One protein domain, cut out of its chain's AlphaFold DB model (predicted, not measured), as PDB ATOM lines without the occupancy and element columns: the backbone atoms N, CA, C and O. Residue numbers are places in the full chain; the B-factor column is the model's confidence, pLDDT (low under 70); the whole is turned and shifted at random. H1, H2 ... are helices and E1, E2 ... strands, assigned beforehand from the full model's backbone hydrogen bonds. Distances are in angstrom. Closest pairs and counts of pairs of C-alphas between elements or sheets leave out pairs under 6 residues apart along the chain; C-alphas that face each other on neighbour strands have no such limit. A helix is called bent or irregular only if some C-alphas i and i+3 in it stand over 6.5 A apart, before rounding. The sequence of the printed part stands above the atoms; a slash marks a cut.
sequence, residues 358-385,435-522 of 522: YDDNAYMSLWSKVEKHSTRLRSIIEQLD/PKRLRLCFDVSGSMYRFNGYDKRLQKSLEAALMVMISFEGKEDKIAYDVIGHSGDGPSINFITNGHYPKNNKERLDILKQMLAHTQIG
ATOM      1  N   TYR A 358      -4.991 -25.618 -22.387       72.50
ATOM      2  CA  TYR A 358      -5.581 -24.679 -23.344       72.50
ATOM      3  C   TYR A 358      -5.709 -23.259 -22.770       72.50
ATOM      4  O   TYR A 358      -5.407 -22.270 -23.439       72.50
ATOM      5  N   ASP A 359      -6.138 -23.169 -21.513       77.44
ATOM      6  CA  ASP A 359      -6.292 -21.905 -20.797       77.44
ATOM      7  C   ASP A 359      -4.944 -21.233 -20.540       77.44
ATOM      8  O   ASP A 359      -4.832 -20.009 -20.642       77.44
ATOM      9  N   ASP A 360      -3.918 -22.032 -20.257       74.88
ATOM     10  CA  ASP A 360      -2.550 -21.557 -20.075       74.88
ATOM     11  C   ASP A 360      -1.971 -21.000 -21.370       74.88
ATOM     12  O   ASP A 360      -1.505 -19.862 -21.400       74.88
ATOM     13  N   ASN A 361      -2.135 -21.714 -22.483       80.50
ATOM     14  CA  ASN A 361      -1.728 -21.214 -23.794       80.50
ATOM     15  C   ASN A 361      -2.433 -19.897 -24.162       80.50
ATOM     16  O   ASN A 361      -1.792 -18.950 -24.634       80.50
ATOM     17  N   ALA A 362      -3.741 -19.794 -23.906       80.56
ATOM     18  CA  ALA A 362      -4.497 -18.569 -24.148       80.56
ATOM     19  C   ALA A 362      -3.982 -17.402 -23.288       80.56
ATOM     20  O   ALA A 362      -3.748 -16.307 -23.809       80.56
ATOM     21  N   TYR A 363      -3.747 -17.636 -21.997       84.31
ATOM     22  CA  TYR A 363      -3.198 -16.631 -21.089       84.31
ATOM     23  C   TYR A 363      -1.788 -16.190 -21.505       84.31
ATOM     24  O   TYR A 363      -1.533 -14.990 -21.623       84.31
ATOM     25  N   MET A 364      -0.894 -17.134 -21.805       83.56
ATOM     26  CA  MET A 364       0.484 -16.854 -22.224       83.56
ATOM     27  C   MET A 364       0.549 -16.067 -23.539       83.56
ATOM     28  O   MET A 364       1.395 -15.181 -23.697       83.56
ATOM     29  N   SER A 365      -0.388 -16.309 -24.461       85.75
ATOM     30  CA  SER A 365      -0.486 -15.540 -25.709       85.75
ATOM     31  C   SER A 365      -0.796 -14.052 -25.476       85.75
ATOM     32  O   SER A 365      -0.294 -13.195 -26.204       85.75
ATOM     33  N   LEU A 366      -1.583 -13.729 -24.444       85.00
ATOM     34  CA  LEU A 366      -1.890 -12.350 -24.053       85.00
ATOM     35  C   LEU A 366      -0.757 -11.753 -23.216       85.00
ATOM     36  O   LEU A 366      -0.357 -10.608 -23.426       85.00
ATOM     37  N   TRP A 367      -0.218 -12.536 -22.285       86.31
ATOM     38  CA  TRP A 367       0.839 -12.108 -21.377       86.31
ATOM     39  C   TRP A 367       2.123 -11.723 -22.117       86.31
ATOM     40  O   TRP A 367       2.668 -10.648 -21.864       86.31
ATOM     41  N   SER A 368       2.559 -12.535 -23.085       85.88
ATOM     42  CA  SER A 368       3.794 -12.299 -23.856       85.88
ATOM     43  C   SER A 368       3.813 -10.951 -24.587       85.88
ATOM     44  O   SER A 368       4.865 -10.326 -24.729       85.88
ATOM     45  N   LYS A 369       2.648 -10.450 -25.006       87.38
ATOM     46  CA  LYS A 369       2.509  -9.133 -25.645       87.38
ATOM     47  C   LYS A 369       2.592  -7.973 -24.654       87.38
ATOM     48  O   LYS A 369       2.975  -6.864 -25.020       87.38
ATOM     49  N   VAL A 370       2.215  -8.215 -23.402       89.19
ATOM     50  CA  VAL A 370       1.990  -7.179 -22.390       89.19
ATOM     51  C   VAL A 370       3.138  -7.077 -21.382       89.19
ATOM     52  O   VAL A 370       3.344  -6.009 -20.809       89.19
ATOM     53  N   GLU A 371       3.928  -8.134 -21.196       87.25
ATOM     54  CA  GLU A 371       4.997  -8.255 -20.190       87.25
ATOM     55  C   GLU A 371       5.933  -7.031 -20.102       87.25
ATOM     56  O   GLU A 371       6.189  -6.478 -19.025       87.25
ATOM     57  N   LYS A 372       6.434  -6.552 -21.246       86.44
ATOM     58  CA  LYS A 372       7.336  -5.386 -21.284       86.44
ATOM     59  C   LYS A 372       6.629  -4.110 -20.827       86.44
ATOM     60  O   LYS A 372       7.209  -3.283 -20.117       86.44
ATOM     61  N   HIS A 373       5.373  -3.944 -21.232       87.44
ATOM     62  CA  HIS A 373       4.564  -2.781 -20.885       87.44
ATOM     63  C   HIS A 373       4.144  -2.805 -19.412       87.44
ATOM     64  O   HIS A 373       4.211  -1.762 -18.757       87.44
ATOM     65  N   SER A 374       3.801  -3.976 -18.869       88.69
ATOM     66  CA  SER A 374       3.436  -4.122 -17.459       88.69
ATOM     67  C   SER A 374       4.618  -3.850 -16.531       88.69
ATOM     68  O   SER A 374       4.479  -3.114 -15.555       88.69
ATOM     69  N   THR A 375       5.818  -4.320 -16.878       87.12
ATOM     70  CA  THR A 375       7.048  -4.037 -16.112       87.12
ATOM     71  C   THR A 375       7.351  -2.537 -16.053       87.12
ATOM     72  O   THR A 375       7.683  -1.981 -14.998       87.12
ATOM     73  N   ARG A 376       7.178  -1.838 -17.181       88.19
ATOM     74  CA  ARG A 376       7.354  -0.383 -17.249       88.19
ATOM     75  C   ARG A 376       6.308   0.355 -16.416       88.19
ATOM     76  O   ARG A 376       6.660   1.276 -15.682       88.19
ATOM     77  N   LEU A 377       5.039  -0.039 -16.514       89.44
ATOM     78  CA  LEU A 377       3.961   0.566 -15.733       89.44
ATOM     79  C   LEU A 377       4.171   0.340 -14.230       89.44
ATOM     80  O   LEU A 377       4.030   1.281 -13.452       89.44
ATOM     81  N   ARG A 378       4.611  -0.856 -13.829       90.81
ATOM     82  CA  ARG A 378       4.988  -1.172 -12.445       90.81
ATOM     83  C   ARG A 378       6.075  -0.235 -11.916       90.81
ATOM     84  O   ARG A 378       5.921   0.311 -10.828       90.81
ATOM     85  N   SER A 379       7.110   0.033 -12.715       88.44
ATOM     86  CA  SER A 379       8.183   0.977 -12.354       88.44
ATOM     87  C   SER A 379       7.656   2.407 -12.152       88.44
ATOM     88  O   SER A 379       8.070   3.108 -11.233       88.44
ATOM     89  N   ILE A 380       6.697   2.844 -12.975       88.38
ATOM     90  CA  ILE A 380       6.051   4.160 -12.826       88.38
ATOM     91  C   ILE A 380       5.221   4.218 -11.538       88.38
ATOM     92  O   ILE A 380       5.249   5.226 -10.836       88.38
ATOM     93  N   ILE A 381       4.495   3.146 -11.208       87.88
ATOM     94  CA  ILE A 381       3.697   3.051  -9.974       87.88
ATOM     95  C   ILE A 381       4.602   3.079  -8.743       87.88
ATOM     96  O   ILE A 381       4.266   3.691  -7.729       87.88
ATOM     97  N   GLU A 382       5.777   2.462  -8.827       84.94
ATOM     98  CA  GLU A 382       6.781   2.524  -7.768       84.94
ATOM     99  C   GLU A 382       7.273   3.948  -7.523       84.94
ATOM    100  O   GLU A 382       7.398   4.333  -6.363       84.94
ATOM    101  N   GLN A 383       7.425   4.745  -8.577       83.06
ATOM    102  CA  GLN A 383       7.805   6.160  -8.513       83.06
ATOM    103  C   GLN A 383       6.632   7.109  -8.202       83.06
ATOM    104  O   GLN A 383       6.797   8.328  -8.243       83.06
ATOM    105  N   LEU A 384       5.423   6.601  -7.931       79.06
ATOM    106  CA  LEU A 384       4.319   7.476  -7.541       79.06
ATOM    107  C   LEU A 384       4.587   8.083  -6.163       79.06
ATOM    108  O   LEU A 384       4.502   7.389  -5.150       79.06
ATOM    109  N   ASP A 385       4.814   9.394  -6.165       67.62
ATOM    110  CA  ASP A 385       4.975  10.216  -4.969       67.62
ATOM    111  C   ASP A 385       3.658  10.852  -4.501       67.62
ATOM    112  O   ASP A 385       2.701  11.089  -5.266       67.62
ATOM    113  N   PRO A 435      -4.036   5.471  -0.828       87.00
ATOM    114  CA  PRO A 435      -3.966   5.028  -2.210       87.00
ATOM    115  C   PRO A 435      -4.753   5.963  -3.130       87.00
ATOM    116  O   PRO A 435      -5.810   6.500  -2.769       87.00
ATOM    117  N   LYS A 436      -4.260   6.140  -4.355       87.94
ATOM    118  CA  LYS A 436      -5.014   6.803  -5.425       87.94
ATOM    119  C   LYS A 436      -6.138   5.880  -5.882       87.94
ATOM    120  O   LYS A 436      -5.917   4.693  -6.078       87.94
ATOM    121  N   ARG A 437      -7.336   6.435  -6.069       89.00
ATOM    122  CA  ARG A 437      -8.495   5.683  -6.561       89.00
ATOM    123  C   ARG A 437      -8.568   5.782  -8.077       89.00
ATOM    124  O   ARG A 437      -8.678   6.890  -8.600       89.00
ATOM    125  N   LEU A 438      -8.518   4.644  -8.757       90.81
ATOM    126  CA  LEU A 438      -8.659   4.541 -10.204       90.81
ATOM    127  C   LEU A 438      -9.902   3.716 -10.542       90.81
ATOM    128  O   LEU A 438     -10.162   2.693  -9.925       90.81
ATOM    129  N   ARG A 439     -10.667   4.134 -11.548       91.88
ATOM    130  CA  ARG A 439     -11.759   3.325 -12.092       91.88
ATOM    131  C   ARG A 439     -11.553   3.175 -13.583       91.88
ATOM    132  O   ARG A 439     -11.515   4.169 -14.302       91.88
ATOM    133  N   LEU A 440     -11.392   1.937 -14.018       92.81
ATOM    134  CA  LEU A 440     -11.175   1.581 -15.409       92.81
ATOM    135  C   LEU A 440     -12.502   1.122 -15.988       92.81
ATOM    136  O   LEU A 440     -13.099   0.170 -15.490       92.81
ATOM    137  N   CYS A 441     -12.962   1.829 -17.012       92.38
ATOM    138  CA  CYS A 441     -14.188   1.503 -17.719       92.38
ATOM    139  C   CYS A 441     -13.833   0.897 -19.075       92.38
ATOM    140  O   CYS A 441     -13.156   1.546 -19.872       92.38
ATOM    141  N   PHE A 442     -14.269  -0.336 -19.311       92.62
ATOM    142  CA  PHE A 442     -14.090  -1.049 -20.568       92.62
ATOM    143  C   PHE A 442     -15.415  -1.145 -21.316       92.62
ATOM    144  O   PHE A 442     -16.458  -1.433 -20.724       92.62
ATOM    145  N   ASP A 443     -15.364  -0.954 -22.630       90.75
ATOM    146  CA  ASP A 443     -16.474  -1.325 -23.499       90.75
ATOM    147  C   ASP A 443     -16.520  -2.853 -23.604       90.75
ATOM    148  O   ASP A 443     -15.542  -3.493 -23.999       90.75
ATOM    149  N   VAL A 444     -17.646  -3.443 -23.211       89.75
ATOM    150  CA  VAL A 444     -17.931  -4.880 -23.335       89.75
ATOM    151  C   VAL A 444     -19.212  -5.118 -24.138       89.75
ATOM    152  O   VAL A 444     -19.918  -6.104 -23.934       89.75
ATOM    153  N   SER A 445     -19.527  -4.202 -25.057       87.69
ATOM    154  CA  SER A 445     -20.650  -4.320 -25.987       87.69
ATOM    155  C   SER A 445     -20.408  -5.357 -27.086       87.69
ATOM    156  O   SER A 445     -19.271  -5.697 -27.429       87.69
ATOM    157  N   GLY A 446     -21.493  -5.794 -27.733       82.62
ATOM    158  CA  GLY A 446     -21.434  -6.661 -28.914       82.62
ATOM    159  C   GLY A 446     -20.573  -6.136 -30.068       82.62
ATOM    160  O   GLY A 446     -20.030  -6.916 -30.856       82.62
ATOM    161  N   SER A 447     -20.403  -4.813 -30.161       83.62
ATOM    162  CA  SER A 447     -19.550  -4.189 -31.173       83.62
ATOM    163  C   SER A 447     -18.066  -4.503 -30.948       83.62
ATOM    164  O   SER A 447     -17.292  -4.548 -31.902       83.62
ATOM    165  N   MET A 448     -17.647  -4.763 -29.712       86.56
ATOM    166  CA  MET A 448     -16.271  -5.154 -29.425       86.56
ATOM    167  C   MET A 448     -15.979  -6.547 -29.976       86.56
ATOM    168  O   MET A 448     -14.946  -6.734 -30.608       86.56
ATOM    169  N   TYR A 449     -16.911  -7.494 -29.821       85.94
ATOM    170  CA  TYR A 449     -16.760  -8.854 -30.344       85.94
ATOM    171  C   TYR A 449     -16.799  -8.896 -31.873       85.94
ATOM    172  O   TYR A 449     -15.914  -9.478 -32.492       85.94
ATOM    173  N   ARG A 450     -17.785  -8.225 -32.487       77.69
ATOM    174  CA  ARG A 450     -17.988  -8.232 -33.946       77.69
ATOM    175  C   ARG A 450     -16.744  -7.808 -34.718       77.69
ATOM    176  O   ARG A 450     -16.326  -8.486 -35.646       77.69
ATOM    177  N   PHE A 451     -16.192  -6.658 -34.364       76.56
ATOM    178  CA  PHE A 451     -15.131  -6.039 -35.154       76.56
ATOM    179  C   PHE A 451     -13.739  -6.501 -34.724       76.56
ATOM    180  O   PHE A 451     -12.749  -6.120 -35.342       76.56
ATOM    181  N   ASN A 452     -13.652  -7.371 -33.712       81.31
ATOM    182  CA  ASN A 452     -12.382  -7.913 -33.257       81.31
ATOM    183  C   ASN A 452     -11.631  -8.667 -34.365       81.31
ATOM    184  O   ASN A 452     -10.405  -8.665 -34.363       81.31
ATOM    185  N   GLY A 453     -12.343  -9.276 -35.319       71.69
ATOM    186  CA  GLY A 453     -11.721  -9.899 -36.491       71.69
ATOM    187  C   GLY A 453     -11.006  -8.905 -37.417       71.69
ATOM    188  O   GLY A 453     -10.086  -9.304 -38.117       71.69
ATOM    189  N   TYR A 454     -11.387  -7.622 -37.389       68.38
ATOM    190  CA  TYR A 454     -10.822  -6.566 -38.234       68.38
ATOM    191  C   TYR A 454      -9.722  -5.769 -37.520       68.38
ATOM    192  O   TYR A 454      -8.586  -5.714 -37.981       68.38
ATOM    193  N   ASP A 455     -10.042  -5.148 -36.380       76.31
ATOM    194  CA  ASP A 455      -9.146  -4.206 -35.687       76.31
ATOM    195  C   ASP A 455      -8.535  -4.768 -34.392       76.31
ATOM    196  O   ASP A 455      -7.717  -4.103 -33.741       76.31
ATOM    197  N   LYS A 456      -8.930  -5.989 -34.006       81.62
ATOM    198  CA  LYS A 456      -8.534  -6.650 -32.756       81.62
ATOM    199  C   LYS A 456      -8.819  -5.817 -31.506       81.62
ATOM    200  O   LYS A 456      -8.144  -5.976 -30.486       81.62
ATOM    201  N   ARG A 457      -9.799  -4.906 -31.543       84.44
ATOM    202  CA  ARG A 457     -10.046  -3.964 -30.438       84.44
ATOM    203  C   ARG A 457     -10.435  -4.637 -29.132       84.44
ATOM    204  O   ARG A 457     -10.049  -4.157 -28.066       84.44
ATOM    205  N   LEU A 458     -11.163  -5.751 -29.195       88.69
ATOM    206  CA  LEU A 458     -11.488  -6.534 -28.008       88.69
ATOM    207  C   LEU A 458     -10.239  -7.222 -27.468       88.69
ATOM    208  O   LEU A 458      -9.972  -7.116 -26.275       88.69
ATOM    209  N   GLN A 459      -9.426  -7.838 -28.329       88.25
ATOM    210  CA  GLN A 459      -8.162  -8.447 -27.918       88.25
ATOM    211  C   GLN A 459      -7.238  -7.415 -27.254       88.25
ATOM    212  O   GLN A 459      -6.769  -7.654 -26.146       88.25
ATOM    213  N   LYS A 460      -7.071  -6.230 -27.853       89.56
ATOM    214  CA  LYS A 460      -6.291  -5.124 -27.269       89.56
ATOM    215  C   LYS A 460      -6.870  -4.626 -25.940       89.56
ATOM    216  O   LYS A 460      -6.121  -4.272 -25.033       89.56
ATOM    217  N   SER A 461      -8.196  -4.618 -25.794       92.25
ATOM    218  CA  SER A 461      -8.855  -4.242 -24.535       92.25
ATOM    219  C   SER A 461      -8.606  -5.274 -23.431       92.25
ATOM    220  O   SER A 461      -8.327  -4.894 -22.294       92.25
ATOM    221  N   LEU A 462      -8.638  -6.569 -23.763       92.19
ATOM    222  CA  LEU A 462      -8.287  -7.656 -22.844       92.19
ATOM    223  C   LEU A 462      -6.799  -7.608 -22.457       92.19
ATOM    224  O   LEU A 462      -6.472  -7.739 -21.280       92.19
ATOM    225  N   GLU A 463      -5.907  -7.345 -23.416       92.31
ATOM    226  CA  GLU A 463      -4.472  -7.127 -23.174       92.31
ATOM    227  C   GLU A 463      -4.241  -5.942 -22.218       92.31
ATOM    228  O   GLU A 463      -3.470  -6.051 -21.262       92.31
ATOM    229  N   ALA A 464      -4.954  -4.826 -22.402       93.44
ATOM    230  CA  ALA A 464      -4.868  -3.664 -21.515       93.44
ATOM    231  C   ALA A 464      -5.411  -3.949 -20.104       93.44
ATOM    232  O   ALA A 464      -4.803  -3.530 -19.117       93.44
ATOM    233  N   ALA A 465      -6.522  -4.683 -19.984       94.19
ATOM    234  CA  ALA A 465      -7.044  -5.124 -18.691       94.19
ATOM    235  C   ALA A 465      -6.031  -6.025 -17.965       94.19
ATOM    236  O   ALA A 465      -5.747  -5.811 -16.783       94.19
ATOM    237  N   LEU A 466      -5.418  -6.971 -18.684       93.94
ATOM    238  CA  LEU A 466      -4.366  -7.838 -18.154       93.94
ATOM    239  C   LEU A 466      -3.135  -7.045 -17.707       93.94
ATOM    240  O   LEU A 466      -2.611  -7.283 -16.617       93.94
ATOM    241  N   MET A 467      -2.715  -6.058 -18.502       93.75
ATOM    242  CA  MET A 467      -1.604  -5.166 -18.168       93.75
ATOM    243  C   MET A 467      -1.813  -4.497 -16.815       93.75
ATOM    244  O   MET A 467      -0.896  -4.487 -15.996       93.75
ATOM    245  N   VAL A 468      -3.007  -3.953 -16.570       93.12
ATOM    246  CA  VAL A 468      -3.344  -3.307 -15.297       93.12
ATOM    247  C   VAL A 468      -3.304  -4.317 -14.159       93.12
ATOM    248  O   VAL A 468      -2.626  -4.060 -13.167       93.12
ATOM    249  N   MET A 469      -3.988  -5.459 -14.306       92.69
ATOM    250  CA  MET A 469      -4.066  -6.481 -13.254       92.69
ATOM    251  C   MET A 469      -2.681  -6.957 -12.804       92.69
ATOM    252  O   MET A 469      -2.462  -7.142 -11.613       92.69
ATOM    253  N   ILE A 470      -1.741  -7.110 -13.740       91.19
ATOM    254  CA  ILE A 470      -0.358  -7.505 -13.438       91.19
ATOM    255  C   ILE A 470       0.437  -6.340 -12.842       91.19
ATOM    256  O   ILE A 470       1.171  -6.506 -11.875       91.19
ATOM    257  N   SER A 471       0.318  -5.144 -13.419       92.56
ATOM    258  CA  SER A 471       1.146  -4.002 -13.000       92.56
ATOM    259  C   SER A 471       0.816  -3.525 -11.586       92.56
ATOM    260  O   SER A 471       1.664  -2.913 -10.936       92.56
ATOM    261  N   PHE A 472      -0.424  -3.743 -11.143       91.50
ATOM    262  CA  PHE A 472      -0.940  -3.259  -9.863       91.50
ATOM    263  C   PHE A 472      -0.827  -4.312  -8.752       91.50
ATOM    264  O   PHE A 472      -1.065  -3.991  -7.589       91.50
ATOM    265  N   GLU A 473      -0.434  -5.541  -9.091       90.00
ATOM    266  CA  GLU A 473      -0.230  -6.629  -8.136       90.00
ATOM    267  C   GLU A 473       0.777  -6.232  -7.042       90.00
ATOM    268  O   GLU A 473       1.927  -5.862  -7.322       90.00
ATOM    269  N   GLY A 474       0.340  -6.302  -5.780       86.50
ATOM    270  CA  GLY A 474       1.161  -5.961  -4.617       86.50
ATOM    271  C   GLY A 474       1.459  -4.466  -4.470       86.50
ATOM    272  O   GLY A 474       2.447  -4.108  -3.827       86.50
ATOM    273  N   LYS A 475       0.670  -3.594  -5.115       88.50
ATOM    274  CA  LYS A 475       0.750  -2.122  -5.016       88.50
ATOM    275  C   LYS A 475      -0.565  -1.508  -4.514       88.50
ATOM    276  O   LYS A 475      -0.877  -0.355  -4.841       88.50
ATOM    277  N   GLU A 476      -1.354  -2.262  -3.744       86.31
ATOM    278  CA  GLU A 476      -2.673  -1.831  -3.255       86.31
ATOM    279  C   GLU A 476      -2.592  -0.642  -2.277       86.31
ATOM    280  O   GLU A 476      -3.535   0.141  -2.152       86.31
ATOM    281  N   ASP A 477      -1.446  -0.473  -1.612       85.81
ATOM    282  CA  ASP A 477      -1.115   0.665  -0.747       85.81
ATOM    283  C   ASP A 477      -1.005   1.983  -1.533       85.81
ATOM    284  O   ASP A 477      -1.359   3.055  -1.026       85.81
ATOM    285  N   LYS A 478      -0.573   1.909  -2.798       86.81
ATOM    286  CA  LYS A 478      -0.420   3.064  -3.692       86.81
ATOM    287  C   LYS A 478      -1.646   3.316  -4.557       86.81
ATOM    288  O   LYS A 478      -1.997   4.482  -4.777       86.81
ATOM    289  N   ILE A 479      -2.287   2.264  -5.071       89.69
ATOM    290  CA  ILE A 479      -3.427   2.370  -5.988       89.69
ATOM    291  C   ILE A 479      -4.533   1.395  -5.587       89.69
ATOM    292  O   ILE A 479      -4.347   0.185  -5.587       89.69
ATOM    293  N   ALA A 480      -5.724   1.939  -5.349       91.75
ATOM    294  CA  ALA A 480      -6.961   1.179  -5.239       91.75
ATOM    295  C   ALA A 480      -7.725   1.307  -6.560       91.75
ATOM    296  O   ALA A 480      -7.979   2.434  -7.001       91.75
ATOM    297  N   TYR A 481      -8.082   0.191  -7.197       93.12
ATOM    298  CA  TYR A 481      -8.692   0.221  -8.526       93.12
ATOM    299  C   TYR A 481      -9.970  -0.607  -8.648       93.12
ATOM    300  O   TYR A 481     -10.120  -1.643  -8.014       93.12
ATOM    301  N   ASP A 482     -10.879  -0.147  -9.502       93.25
ATOM    302  CA  ASP A 482     -12.057  -0.901  -9.931       93.25
ATOM    303  C   ASP A 482     -11.982  -1.128 -11.445       93.25
ATOM    304  O   ASP A 482     -11.565  -0.229 -12.186       93.25
ATOM    305  N   VAL A 483     -12.444  -2.288 -11.912       93.56
ATOM    306  CA  VAL A 483     -12.652  -2.562 -13.342       93.56
ATOM    307  C   VAL A 483     -14.137  -2.767 -13.580       93.56
ATOM    308  O   VAL A 483     -14.739  -3.698 -13.041       93.56
ATOM    309  N   ILE A 484     -14.718  -1.884 -14.390       92.25
ATOM    310  CA  ILE A 484     -16.131  -1.898 -14.759       92.25
ATOM    311  C   ILE A 484     -16.286  -2.028 -16.274       92.25
ATOM    312  O   ILE A 484     -15.476  -1.516 -17.043       92.25
ATOM    313  N   GLY A 485     -17.335  -2.716 -16.700       90.19
ATOM    314  CA  GLY A 485     -17.761  -2.849 -18.081       90.19
ATOM    315  C   GLY A 485     -19.035  -2.068 -18.350       90.19
ATOM    316  O   GLY A 485     -19.950  -2.079 -17.521       90.19
ATOM    317  N   HIS A 486     -19.129  -1.453 -19.525       87.50
ATOM    318  CA  HIS A 486     -20.397  -0.963 -20.056       87.50
ATOM    319  C   HIS A 486     -20.839  -1.800 -21.263       87.50
ATOM    320  O   HIS A 486     -20.041  -2.140 -22.134       87.50
ATOM    321  N   SER A 487     -22.128  -2.129 -21.314       82.56
ATOM    322  CA  SER A 487     -22.798  -2.752 -22.460       82.56
ATOM    323  C   SER A 487     -24.223  -2.202 -22.570       82.56
ATOM    324  O   SER A 487     -24.721  -1.573 -21.637       82.56
ATOM    325  N   GLY A 488     -24.891  -2.418 -23.707       68.12
ATOM    326  CA  GLY A 488     -26.252  -1.913 -23.939       68.12
ATOM    327  C   GLY A 488     -27.340  -2.560 -23.067       68.12
ATOM    328  O   GLY A 488     -28.475  -2.096 -23.080       68.12
ATOM    329  N   ASP A 489     -27.001  -3.608 -22.311       62.25
ATOM    330  CA  ASP A 489     -27.953  -4.492 -21.624       62.25
ATOM    331  C   ASP A 489     -28.065  -4.237 -20.099       62.25
ATOM    332  O   ASP A 489     -28.848  -4.909 -19.421       62.25
ATOM    333  N   GLY A 490     -27.321  -3.277 -19.521       62.28
ATOM    334  CA  GLY A 490     -27.432  -2.966 -18.085       62.28
ATOM    335  C   GLY A 490     -26.528  -1.840 -17.539       62.28
ATOM    336  O   GLY A 490     -25.619  -1.382 -18.227       62.28
ATOM    337  N   PRO A 491     -26.766  -1.384 -16.287       57.41
ATOM    338  CA  PRO A 491     -26.237  -0.112 -15.772       57.41
ATOM    339  C   PRO A 491     -24.744  -0.068 -15.392       57.41
ATOM    340  O   PRO A 491     -24.220   1.026 -15.239       57.41
ATOM    341  N   SER A 492     -24.051  -1.197 -15.250       70.62
ATOM    342  CA  SER A 492     -22.581  -1.297 -15.123       70.62
ATOM    343  C   SER A 492     -22.243  -2.719 -14.684       70.62
ATOM    344  O   SER A 492     -22.798  -3.193 -13.690       70.62
ATOM    345  N   ILE A 493     -21.341  -3.399 -15.385       84.31
ATOM    346  CA  ILE A 493     -20.876  -4.743 -15.023       84.31
ATOM    347  C   ILE A 493     -19.598  -4.591 -14.201       84.31
ATOM    348  O   ILE A 493     -18.624  -4.036 -14.690       84.31
ATOM    349  N   ASN A 494     -19.571  -5.073 -12.963       88.50
ATOM    350  CA  ASN A 494     -18.359  -5.011 -12.142       88.50
ATOM    351  C   ASN A 494     -17.529  -6.283 -12.342       88.50
ATOM    352  O   ASN A 494     -18.032  -7.380 -12.105       88.50
ATOM    353  N   PHE A 495     -16.269  -6.124 -12.746       90.31
ATOM    354  CA  PHE A 495     -15.312  -7.224 -12.912       90.31
ATOM    355  C   PHE A 495     -14.336  -7.310 -11.739       90.31
ATOM    356  O   PHE A 495     -14.084  -8.387 -11.214       90.31
ATOM    357  N   ILE A 496     -13.805  -6.162 -11.310       91.81
ATOM    358  CA  ILE A 496     -12.910  -6.049 -10.154       91.81
ATOM    359  C   ILE A 496     -13.456  -4.954  -9.257       91.81
ATOM    360  O   ILE A 496     -13.758  -3.854  -9.728       91.81
ATOM    361  N   THR A 497     -13.563  -5.259  -7.968       88.88
ATOM    362  CA  THR A 497     -13.961  -4.294  -6.943       88.88
ATOM    363  C   THR A 497     -12.808  -4.073  -5.980       88.88
ATOM    364  O   THR A 497     -12.068  -5.006  -5.667       88.88
ATOM    365  N   ASN A 498     -12.659  -2.842  -5.499       82.69
ATOM    366  CA  ASN A 498     -11.642  -2.496  -4.516       82.69
ATOM    367  C   ASN A 498     -11.643  -3.478  -3.327       82.69
ATOM    368  O   ASN A 498     -12.670  -3.689  -2.678       82.69
ATOM    369  N   GLY A 499     -10.479  -4.069  -3.051       81.62
ATOM    370  CA  GLY A 499     -10.276  -5.076  -2.004       81.62
ATOM    371  C   GLY A 499     -10.407  -6.529  -2.477       81.62
ATOM    372  O   GLY A 499      -9.954  -7.425  -1.771       81.62
ATOM    373  N   HIS A 500     -10.944  -6.767  -3.676       87.62
ATOM    374  CA  HIS A 500     -11.076  -8.090  -4.292       87.62
ATOM    375  C   HIS A 500     -10.285  -8.132  -5.604       87.62
ATOM    376  O   HIS A 500     -10.848  -8.079  -6.698       87.62
ATOM    377  N   TYR A 501      -8.959  -8.174  -5.476       91.06
ATOM    378  CA  TYR A 501      -8.029  -8.188  -6.603       91.06
ATOM    379  C   TYR A 501      -7.624  -9.615  -6.987       91.06
ATOM    380  O   TYR A 501      -7.474 -10.450  -6.091       91.06
ATOM    381  N   PRO A 502      -7.401  -9.893  -8.285       89.75
ATOM    382  CA  PRO A 502      -6.987 -11.211  -8.737       89.75
ATOM    383  C   PRO A 502      -5.538 -11.504  -8.332       89.75
ATOM    384  O   PRO A 502      -4.605 -10.805  -8.743       89.75
ATOM    385  N   LYS A 503      -5.348 -12.563  -7.547       85.12
ATOM    386  CA  LYS A 503      -4.050 -12.964  -6.981       85.12
ATOM    387  C   LYS A 503      -3.266 -13.884  -7.904       85.12
ATOM    388  O   LYS A 503      -2.045 -13.828  -7.938       85.12
ATOM    389  N   ASN A 504      -3.972 -14.710  -8.675       85.62
ATOM    390  CA  ASN A 504      -3.369 -15.758  -9.493       85.62
ATOM    391  C   ASN A 504      -3.678 -15.554 -10.983       85.62
ATOM    392  O   ASN A 504      -4.675 -14.928 -11.345       85.62
ATOM    393  N   ASN A 505      -2.862 -16.149 -11.860       86.31
ATOM    394  CA  ASN A 505      -3.076 -16.102 -13.315       86.31
ATOM    395  C   ASN A 505      -4.462 -16.627 -13.723       86.31
ATOM    396  O   ASN A 505      -5.091 -16.050 -14.605       86.31
ATOM    397  N   LYS A 506      -4.974 -17.650 -13.023       84.50
ATOM    398  CA  LYS A 506      -6.321 -18.193 -13.244       84.50
ATOM    399  C   LYS A 506      -7.411 -17.151 -12.993       84.50
ATOM    400  O   LYS A 506      -8.215 -16.904 -13.877       84.50
ATOM    401  N   GLU A 507      -7.380 -16.469 -11.848       87.50
ATOM    402  CA  GLU A 507      -8.373 -15.434 -11.520       87.50
ATOM    403  C   GLU A 507      -8.337 -14.275 -12.528       87.50
ATOM    404  O   GLU A 507      -9.380 -13.763 -12.935       87.50
ATOM    405  N   ARG A 508      -7.138 -13.893 -12.996       90.19
ATOM    406  CA  ARG A 508      -6.985 -12.902 -14.077       90.19
ATOM    407  C   ARG A 508      -7.625 -13.401 -15.365       90.19
ATOM    408  O   ARG A 508      -8.357 -12.653 -16.007       90.19
ATOM    409  N   LEU A 509      -7.366 -14.652 -15.744       88.81
ATOM    410  CA  LEU A 509      -7.948 -15.259 -16.934       88.81
ATOM    411  C   LEU A 509      -9.474 -15.359 -16.832       88.81
ATOM    412  O   LEU A 509     -10.158 -15.069 -17.810       88.81
ATOM    413  N   ASP A 510     -10.015 -15.705 -15.668       87.75
ATOM    414  CA  ASP A 510     -11.456 -15.809 -15.437       87.75
ATOM    415  C   ASP A 510     -12.146 -14.454 -15.618       87.75
ATOM    416  O   ASP A 510     -13.174 -14.373 -16.295       87.75
ATOM    417  N   ILE A 511     -11.532 -13.370 -15.132       90.69
ATOM    418  CA  ILE A 511     -12.002 -12.000 -15.380       90.69
ATOM    419  C   ILE A 511     -11.997 -11.684 -16.883       90.69
ATOM    420  O   ILE A 511     -12.987 -11.178 -17.414       90.69
ATOM    421  N   LEU A 512     -10.920 -12.015 -17.604       91.44
ATOM    422  CA  LEU A 512     -10.848 -11.793 -19.056       91.44
ATOM    423  C   LEU A 512     -11.903 -12.613 -19.814       91.44
ATOM    424  O   LEU A 512     -12.538 -12.107 -20.743       91.44
ATOM    425  N   LYS A 513     -12.137 -13.863 -19.405       89.06
ATOM    426  CA  LYS A 513     -13.190 -14.724 -19.958       89.06
ATOM    427  C   LYS A 513     -14.582 -14.170 -19.658       89.06
ATOM    428  O   LYS A 513     -15.456 -14.249 -20.522       89.06
ATOM    429  N   GLN A 514     -14.789 -13.574 -18.484       88.06
ATOM    430  CA  GLN A 514     -16.032 -12.890 -18.134       88.06
ATOM    431  C   GLN A 514     -16.260 -11.675 -19.044       88.06
ATOM    432  O   GLN A 514     -17.348 -11.535 -19.607       88.06
ATOM    433  N   MET A 515     -15.235 -10.841 -19.255       90.25
ATOM    434  CA  MET A 515     -15.288  -9.707 -20.189       90.25
ATOM    435  C   MET A 515     -15.637 -10.168 -21.612       90.25
ATOM    436  O   MET A 515     -16.563  -9.636 -22.225       90.25
ATOM    437  N   LEU A 516     -14.959 -11.207 -22.114       88.88
ATOM    438  CA  LEU A 516     -15.234 -11.813 -23.421       88.88
ATOM    439  C   LEU A 516     -16.677 -12.329 -23.520       88.88
ATOM    440  O   LEU A 516     -17.362 -12.058 -24.506       88.88
ATOM    441  N   ALA A 517     -17.162 -13.043 -22.503       85.50
ATOM    442  CA  ALA A 517     -18.517 -13.587 -22.488       85.50
ATOM    443  C   ALA A 517     -19.587 -12.486 -22.560       85.50
ATOM    444  O   ALA A 517     -20.581 -12.657 -23.263       85.50
ATOM    445  N   HIS A 518     -19.371 -11.340 -21.906       85.38
ATOM    446  CA  HIS A 518     -20.280 -10.197 -22.031       85.38
ATOM    447  C   HIS A 518     -20.335  -9.638 -23.451       85.38
ATOM    448  O   HIS A 518     -21.425  -9.363 -23.950       85.38
ATOM    449  N   THR A 519     -19.190  -9.555 -24.133       86.81
ATOM    450  CA  THR A 519     -19.145  -9.048 -25.515       86.81
ATOM    451  C   THR A 519     -19.855  -9.970 -26.511       86.81
ATOM    452  O   THR A 519     -20.332  -9.516 -27.545       86.81
ATOM    453  N   GLN A 520     -19.971 -11.267 -26.210       81.56
ATOM    454  CA  GLN A 520     -20.693 -12.216 -27.063       81.56
ATOM    455  C   GLN A 520     -22.214 -12.058 -26.949       81.56
ATOM    456  O   GLN A 520     -22.932 -12.250 -27.932       81.56
ATOM    457  N   ILE A 521     -22.702 -11.697 -25.764       73.38
ATOM    458  CA  ILE A 521     -24.116 -11.827 -25.395       73.38
ATOM    459  C   ILE A 521     -24.893 -10.511 -25.506       73.38
ATOM    460  O   ILE A 521     -26.087 -10.565 -25.782       73.38
ATOM    461  N   GLY A 522     -24.239  -9.357 -25.314       57.44
ATOM    462  CA  GLY A 522     -24.919  -8.054 -25.215       57.44
ATOM    463  C   GLY A 522     -24.944  -7.189 -26.465       57.44
ATOM    464  O   GLY A 522     -25.075  -7.706 -27.595       57.44
TER     465      GLY A 522
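Overview. This is residues 358 to 385 and 435 to 522 of the 522 residues of an uncharacterized protein of Dictyocaulus viviparus (UniProt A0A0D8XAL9). What is the main picture? A strongly twisted sheet of three strands is covered on one face by two helices side by side, H3 and H4, while its other face bears no named helix. The bent helix H1 packs on H3, arm H1a on its residues 463 to 466 and arm H1b on its residues 467 to 471, while H2 makes a corner with H3 and packs on residues 516 to 521 of H4. What makes it up? The printed part has 116 residues, with four named helices and three named strands in the order H1 E1 H2 H3 E2 E3 H4; the class is mixed, and the mixed sheet runs E1 E2 E3. It is compact, with a radius of gyration of the C-alphas of 14.1 A, and rounded, spanning 41 by 32 by 23 A.

Along the chain. Where are the strands? E1 is residues 436 to 443, 22.9 A, from C-alpha 436 at (-5.014, 6.803, -5.425); E2 is 479 to 487, 25.9 A; E3 is 490 to 496, 16.8 A. Where are the helices? H3 is residues 457 to 471, 20.7 A; H4 is 505 to 521, 24.6 A, ending at C-alpha 521 at (-24.116, -11.827, -25.395); H2 is 446 to 455, 14.2 A, irregular but only just, with C-alphas 450 and 453 7.0 A apart. H1, residues 358 to 382, was assigned as one helix by its hydrogen bonds but is bent, with C-alphas 369 and 372 7.5 A apart; its arms are H1a, 358 to 369, 17.7 A, and H1b, 372 to 382, 15.7 A.

Arrangement. How do the strands pair? E1 and E2 are parallel at 20 degrees, with N 438 and O 480 2.9 A apart, and E1, H2 H3, E2 form a strand-helix-strand unit, two parallel neighbours with helices between, its crossover right-handed. E2 and E3 are an antiparallel hairpin, with N 485 and O 493 2.7 A apart. What is on the sheet? H3, at a height of 10.1 A over E1 and E2, and H4, at 10.4 A over E2 and E3, lie on the same face, making two layers, helices on one face of a sheet. They touch at Leu 462 and Leu 512, C-alphas 6.2 A apart, at a shallow tilt of 27 degrees, opposite ways. What touches them? H1a touches H3 about perpendicular at 83 degrees, the closest C-alphas being those of Leu 366 and Glu 463, 5.9 A; H1b touches H3 at Arg 378 and Ser 471, 4.8 A between C-alphas. H2 touches H4 at Gly 446 and Thr 519, 4.7 A between C-alphas, and H3 only at the corner, closest at the C-alphas of Met 448 and Leu 458, 5.2 A. Are the helix backbones in order? Each O i to N i+4 pair is within hydrogen-bond range in H1b, H3 and H4, against 7 of 8 in H1a and 4 of 6 in H2.

Size, cuts and confidence. How large is it, and where is it cut? The two C-alphas farthest apart, those of Asp 385 and Ile 521, are 41.8 A apart; residues 386 to 434 are not printed, and C-alphas 385 and 435 are 10.7 A apart across the cut. Are links long or confidence low? Of the links printed whole, none is long; pLDDT is under 70 at residues 385, 454, 488 to 491 and 522.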